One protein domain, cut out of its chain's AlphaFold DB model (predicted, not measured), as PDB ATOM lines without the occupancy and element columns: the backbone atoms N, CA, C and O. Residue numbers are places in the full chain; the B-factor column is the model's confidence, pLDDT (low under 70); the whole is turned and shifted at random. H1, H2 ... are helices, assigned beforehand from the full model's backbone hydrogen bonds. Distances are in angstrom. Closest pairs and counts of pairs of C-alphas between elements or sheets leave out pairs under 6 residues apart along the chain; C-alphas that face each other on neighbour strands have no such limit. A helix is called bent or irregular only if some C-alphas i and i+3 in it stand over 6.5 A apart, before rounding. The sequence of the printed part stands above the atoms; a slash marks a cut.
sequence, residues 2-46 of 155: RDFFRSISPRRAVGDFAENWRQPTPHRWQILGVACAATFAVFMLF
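What this domain is: This is residues 2 to 46 of the 155 residues of an uncharacterized protein of Aurantiacibacter luteus (UniProt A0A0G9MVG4). The long helix H3 makes one arm of an open V; H2, with the short helix H1 beyond its far end, makes the other, and the loop of residues 23 to 27 forms the point where the arms meet. The space between the arms is empty, and no helix packs on another. The printed part has 45 residues with three named helices, H1, H2 and H3 in that order along the chain, and no named strand; its class is all helix. It is extended, with a radius of gyration of the C-alphas of 14.8 A, and its flat outline spans 38 by 33 by 12 A.

Where its parts are: H3, the longest helix, holds the 17 residues 28 to 44 and measures 24.2 A from first to last C-alpha. It runs from C-alpha 28 at (34.672, 53.612, 11.148) to C-alpha 44 at (36.069, 29.621, 8.072). H2 holds residues 10 to 22 and measures 18.5 A; its last C-alpha, that of Arg 22, is at (40.018, 58.604, 17.702). H1 is short, residues 2 to 7, 9.1 A long, and begins at C-alpha 2 at (69.073, 49.199, 7.863). No helix is bent or irregular.

How they stand to each other: H3 and H2 are close but not clearly touching, with 1 pair of C-alphas within 8 A. Their closest C-alphas, those of Trp 21 and Arg 28, are 7.7 A apart. The two helices stand at a steep tilt of 52 degrees and run opposite ways, with their centres 19.6 A apart. H1 is apart from H3, and it is also apart from H2, which follows it in the chain. In H1, H2 and H3 every pair of O of residue i and N of residue i+4 is within hydrogen-bond range.

The domain as a whole: The two C-alphas farthest apart, those of Asp 3 and Leu 45, are 38.4 A apart, and the first and last printed C-alphas, those of Arg 2 and Phe 46, are 36.6 A apart. Residues 2 to 46 stand free: no C-alpha has another, 8 or more residues away along the chain, within 10 A. The printed part has no cut. The link from H1 to H2, of 2 residues, is tight, and so is the link from H2 to H3, of 5 residues; no link is long. The mean pLDDT of the printed part is 86.3, with 94 for H3, 87 for H2 and 64 for H1. Residues 2 to 8 are under 70, where the model's confidence is low.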
ATOM      1  N   ARG A   2      69.096  48.806   6.432       59.12
ATOM      2  CA  ARG A   2      69.073  49.199   7.863       59.12
ATOM      3  C   ARG A   2      68.067  50.318   8.193       59.12
ATOM      4  O   ARG A   2      67.449  50.263   9.248       59.12
ATOM      5  N   ASP A   3      67.840  51.262   7.280       65.12
ATOM      6  CA  ASP A   3      66.900  52.374   7.513       65.12
ATOM      7  C   ASP A   3      65.420  51.968   7.429       65.12
ATOM      8  O   ASP A   3      64.592  52.529   8.139       65.12
ATOM      9  N   PHE A   4      65.088  50.943   6.634       65.12
ATOM     10  CA  PHE A   4      63.716  50.439   6.473       65.12
ATOM     11  C   PHE A   4      63.199  49.742   7.741       65.12
ATOM     12  O   PHE A   4      62.074  49.960   8.170       65.12
ATOM     13  N   PHE A   5      64.046  48.952   8.404       63.75
ATOM     14  CA  PHE A   5      63.683  48.310   9.673       63.75
ATOM     15  C   PHE A   5      63.748  49.270  10.872       63.75
ATOM     16  O   PHE A   5      63.151  48.995  11.907       63.75
ATOM     17  N   ARG A   6      64.433  50.415  10.740       64.88
ATOM     18  CA  ARG A   6      64.470  51.475  11.762       64.88
ATOM     19  C   ARG A   6      63.221  52.366  11.728       64.88
ATOM     20  O   ARG A   6      62.861  52.925  12.762       64.88
ATOM     21  N   SER A   7      62.561  52.499  10.575       66.75
ATOM     22  CA  SER A   7      61.310  53.260  10.436       66.75
ATOM     23  C   SER A   7      60.061  52.454  10.813       66.75
ATOM     24  O   SER A   7      59.074  53.039  11.263       66.75
ATOM     25  N   ILE A   8      60.104  51.123  10.713       69.75
ATOM     26  CA  ILE A   8      59.005  50.239  11.124       69.75
ATOM     27  C   ILE A   8      59.129  49.956  12.623       69.75
ATOM     28  O   ILE A   8      59.777  49.006  13.055       69.75
ATOM     29  N   SER A   9      58.505  50.807  13.436       80.44
ATOM     30  CA  SER A   9      58.420  50.609  14.885       80.44
ATOM     31  C   SER A   9      56.996  50.189  15.279       80.44
ATOM     32  O   SER A   9      56.067  50.987  15.134       80.44
ATOM     33  N   PRO A  10      56.788  48.970  15.820       82.06
ATOM     34  CA  PRO A  10      55.457  48.482  16.203       82.06
ATOM     35  C   PRO A  10      54.745  49.406  17.193       82.06
ATOM     36  O   PRO A  10      53.549  49.657  17.089       82.06
ATOM     37  N   ARG A  11      55.510  49.985  18.127       83.69
ATOM     38  CA  ARG A  11      54.994  50.935  19.116       83.69
ATOM     39  C   ARG A  11      54.437  52.208  18.471       83.69
ATOM     40  O   ARG A  11      53.431  52.723  18.944       83.69
ATOM     41  N   ARG A  12      55.073  52.700  17.401       84.12
ATOM     42  CA  ARG A  12      54.592  53.867  16.652       84.12
ATOM     43  C   ARG A  12      53.370  53.510  15.818       84.12
ATOM     44  O   ARG A  12      52.395  54.233  15.887       84.12
ATOM     45  N   ALA A  13      53.375  52.355  15.151       85.69
ATOM     46  CA  ALA A  13      52.233  51.888  14.365       85.69
ATOM     47  C   ALA A  13      50.946  51.759  15.204       85.69
ATOM     48  O   ALA A  13      49.876  52.169  14.764       85.69
ATOM     49  N   VAL A  14      51.047  51.247  16.438       89.56
ATOM     50  CA  VAL A  14      49.907  51.194  17.372       89.56
ATOM     51  C   VAL A  14      49.459  52.598  17.798       89.56
ATOM     52  O   VAL A  14      48.260  52.850  17.899       89.56
ATOM     53  N   GLY A  15      50.405  53.515  18.032       90.88
ATOM     54  CA  GLY A  15      50.114  54.915  18.357       90.88
ATOM     55  C   GLY A  15      49.394  55.648  17.223       90.88
ATOM     56  O   GLY A  15      48.327  56.213  17.454       90.88
ATOM     57  N   ASP A  16      49.927  55.554  16.004       88.00
ATOM     58  CA  ASP A  16      49.368  56.153  14.788       88.00
ATOM     59  C   ASP A  16      47.963  55.585  14.497       88.00
ATOM     60  O   ASP A  16      47.034  56.322  14.161       88.00
ATOM     61  N   PHE A  17      47.760  54.277  14.704       88.94
ATOM     62  CA  PHE A  17      46.440  53.651  14.602       88.94
ATOM     63  C   PHE A  17      45.458  54.193  15.648       88.94
ATOM     64  O   PHE A  17      44.323  54.523  15.307       88.94
ATOM     65  N   ALA A  18      45.873  54.307  16.914       88.44
ATOM     66  CA  ALA A  18      45.019  54.810  17.988       88.44
ATOM     67  C   ALA A  18      44.633  56.283  17.784       88.44
ATOM     68  O   ALA A  18      43.499  56.668  18.077       88.44
ATOM     69  N   GLU A  19      45.554  57.102  17.275       90.69
ATOM     70  CA  GLU A  19      45.286  58.489  16.900       90.69
ATOM     71  C   GLU A  19      44.271  58.564  15.755       90.69
ATOM     72  O   GLU A  19      43.243  59.228  15.898       90.69
ATOM     73  N   ASN A  20      44.488  57.811  14.672       87.94
ATOM     74  CA  ASN A  20      43.566  57.750  13.536       87.94
ATOM     75  C   ASN A  20      42.174  57.216  13.930       87.94
ATOM     76  O   ASN A  20      41.155  57.712  13.456       87.94
ATOM     77  N   TRP A  21      42.105  56.244  14.841       88.19
ATOM     78  CA  TRP A  21      40.841  55.674  15.315       88.19
ATOM     79  C   TRP A  21      40.015  56.647  16.172       88.19
ATOM     80  O   TRP A  21      38.785  56.583  16.180       88.19
ATOM     81  N   ARG A  22      40.677  57.562  16.895       88.19
ATOM     82  CA  ARG A  22      40.018  58.604  17.702       88.19
ATOM     83  C   ARG A  22      39.473  59.756  16.861       88.19
ATOM     84  O   ARG A  22      38.621  60.497  17.352       88.19
ATOM     85  N   GLN A  23      39.943  59.921  15.626       88.31
ATOM     86  CA  GLN A  23      39.420  60.945  14.731       88.31
ATOM     87  C   GLN A  23      37.954  60.637  14.377       88.31
ATOM     88  O   GLN A  23      37.590  59.473  14.177       88.31
ATOM     89  N   PRO A  24      37.079  61.654  14.288       82.00
ATOM     90  CA  PRO A  24      35.677  61.472  13.938       82.00
ATOM     91  C   PRO A  24      35.531  61.201  12.433       82.00
ATOM     92  O   PRO A  24      35.025  62.021  11.675       82.00
ATOM     93  N   THR A  25      35.982  60.029  11.994       82.75
ATOM     94  CA  THR A  25      35.831  59.566  10.618       82.75
ATOM     95  C   THR A  25      34.448  58.936  10.423       82.75
ATOM     96  O   THR A  25      33.974  58.181  11.292       82.75
ATOM     97  N   PRO A  26      33.757  59.247   9.312       87.56
ATOM     98  CA  PRO A  26      32.513  58.584   8.967       87.56
ATOM     99  C   PRO A  26      32.779  57.104   8.658       87.56
ATOM    100  O   PRO A  26      33.811  56.734   8.109       87.56
ATOM    101  N   HIS A  27      31.833  56.248   9.031       88.75
ATOM    102  CA  HIS A  27      31.825  54.807   8.760       88.75
ATOM    103  C   HIS A  27      32.871  53.908   9.456       88.75
ATOM    104  O   HIS A  27      32.978  52.729   9.114       88.75
ATOM    105  N   ARG A  28      33.613  54.394  10.463       89.44
ATOM    106  CA  ARG A  28      34.672  53.612  11.148       89.44
ATOM    107  C   ARG A  28      34.233  52.232  11.664       89.44
ATOM    108  O   ARG A  28      34.974  51.262  11.541       89.44
ATOM    109  N   TRP A  29      33.013  52.127  12.191       90.25
ATOM    110  CA  TRP A  29      32.464  50.864  12.693       90.25
ATOM    111  C   TRP A  29      32.044  49.917  11.568       90.25
ATOM    112  O   TRP A  29      32.251  48.713  11.687       90.25
ATOM    113  N   GLN A  30      31.512  50.445  10.462       94.00
ATOM    114  CA  GLN A  30      31.186  49.645   9.282       94.00
ATOM    115  C   GLN A  30      32.448  49.060   8.648       94.00
ATOM    116  O   GLN A  30      32.481  47.872   8.349       94.00
ATOM    117  N   ILE A  31      33.497  49.875   8.484       91.62
ATOM    118  CA  ILE A  31      34.774  49.427   7.911       91.62
ATOM    119  C   ILE A  31      35.395  48.336   8.788       91.62
ATOM    120  O   ILE A  31      35.811  47.303   8.267       91.62
ATOM    121  N   LEU A  32      35.401  48.525  10.113       91.56
ATOM    122  CA  LEU A  32      35.868  47.503  11.051       91.56
ATOM    123  C   LEU A  32      35.043  46.216  10.939       91.56
ATOM    124  O   LEU A  32      35.615  45.135  10.849       91.56
ATOM    125  N   GLY A  33      33.715  46.333  10.892       95.44
ATOM    126  CA  GLY A  33      32.821  45.188  10.736       95.44
ATOM    127  C   GLY A  33      33.103  44.394   9.459       95.44
ATOM    128  O   GLY A  33      33.225  43.174   9.519       95.44
ATOM    129  N   VAL A  34      33.281  45.077   8.323       97.00
ATOM    130  CA  VAL A  34      33.615  44.437   7.040       97.00
ATOM    131  C   VAL A  34      34.990  43.775   7.092       97.00
ATOM    132  O   VAL A  34      35.124  42.641   6.643       97.00
ATOM    133  N   ALA A  35      35.997  44.439   7.663       95.62
ATOM    134  CA  ALA A  35      37.333  43.866   7.801       95.62
ATOM    135  C   ALA A  35      37.308  42.590   8.656       95.62
ATOM    136  O   ALA A  35      37.799  41.549   8.225       95.62
ATOM    137  N   CYS A  36      36.664  42.640   9.827       96.81
ATOM    138  CA  CYS A  36      36.503  41.477  10.695       96.81
ATOM    139  C   CYS A  36      35.731  40.346  10.005       96.81
ATOM    140  O   CYS A  36      36.154  39.196  10.081       96.81
ATOM    141  N   ALA A  37      34.636  40.662   9.306       97.25
ATOM    142  CA  ALA A  37      33.835  39.673   8.589       97.25
ATOM    143  C   ALA A  37      34.616  39.020   7.441       97.25
ATOM    144  O   ALA A  37      34.577  37.802   7.300       97.25
ATOM    145  N   ALA A  38      35.364  39.803   6.659       96.50
ATOM    146  CA  ALA A  38      36.197  39.290   5.576       96.50
ATOM    147  C   ALA A  38      37.300  38.365   6.109       96.50
ATOM    148  O   ALA A  38      37.488  37.269   5.589       96.50
ATOM    149  N   THR A  39      37.989  38.767   7.183       95.12
ATOM    150  CA  THR A  39      38.989  37.919   7.844       95.12
ATOM    151  C   THR A  39      38.359  36.629   8.363       95.12
ATOM    152  O   THR A  39      38.859  35.546   8.074       95.12
ATOM    153  N   PHE A  40      37.237  36.723   9.078       96.00
ATOM    154  CA  PHE A  40      36.538  35.559   9.618       96.00
ATOM    155  C   PHE A  40      36.068  34.595   8.522       96.00
ATOM    156  O   PHE A  40      36.256  33.389   8.652       96.00
ATOM    157  N   ALA A  41      35.519  35.118   7.422       96.00
ATOM    158  CA  ALA A  41      35.087  34.318   6.280       96.00
ATOM    159  C   ALA A  41      36.249  33.524   5.669       96.00
ATOM    160  O   ALA A  41      36.092  32.338   5.398       96.00
ATOM    161  N   VAL A  42      37.424  34.144   5.515       94.75
ATOM    162  CA  VAL A  42      38.627  33.447   5.036       94.75
ATOM    163  C   VAL A  42      39.022  32.324   5.991       94.75
ATOM    164  O   VAL A  42      39.257  31.211   5.538       94.75
ATOM    165  N   PHE A  43      39.055  32.574   7.303       93.12
ATOM    166  CA  PHE A  43      39.409  31.536   8.280       93.12
ATOM    167  C   PHE A  43      38.404  30.381   8.324       93.12
ATOM    168  O   PHE A  43      38.822  29.236   8.468       93.12
ATOM    169  N   MET A  44      37.110  30.653   8.145       92.12
ATOM    170  CA  MET A  44      36.069  29.621   8.072       92.12
ATOM    171  C   MET A  44      36.288  28.633   6.917       92.12
ATOM    172  O   MET A  44      35.995  27.453   7.080       92.12
ATOM    173  N   LEU A  45      36.864  29.071   5.791       90.06
ATOM    174  CA  LEU A  45      37.201  28.181   4.668       90.06
ATOM    175  C   LEU A  45      38.320  27.183   4.996       90.06
ATOM    176  O   LEU A  45      38.453  26.172   4.314       90.06
ATOM    177  N   PHE A  46      39.136  27.472   6.011       88.56
ATOM    178  CA  PHE A  46      40.263  26.635   6.418       88.56
ATOM    179  C   PHE A  46      39.964  25.771   7.642       88.56
ATOM    180  O   PHE A  46      40.887  25.136   8.148       88.56
TER     181      PHE A  46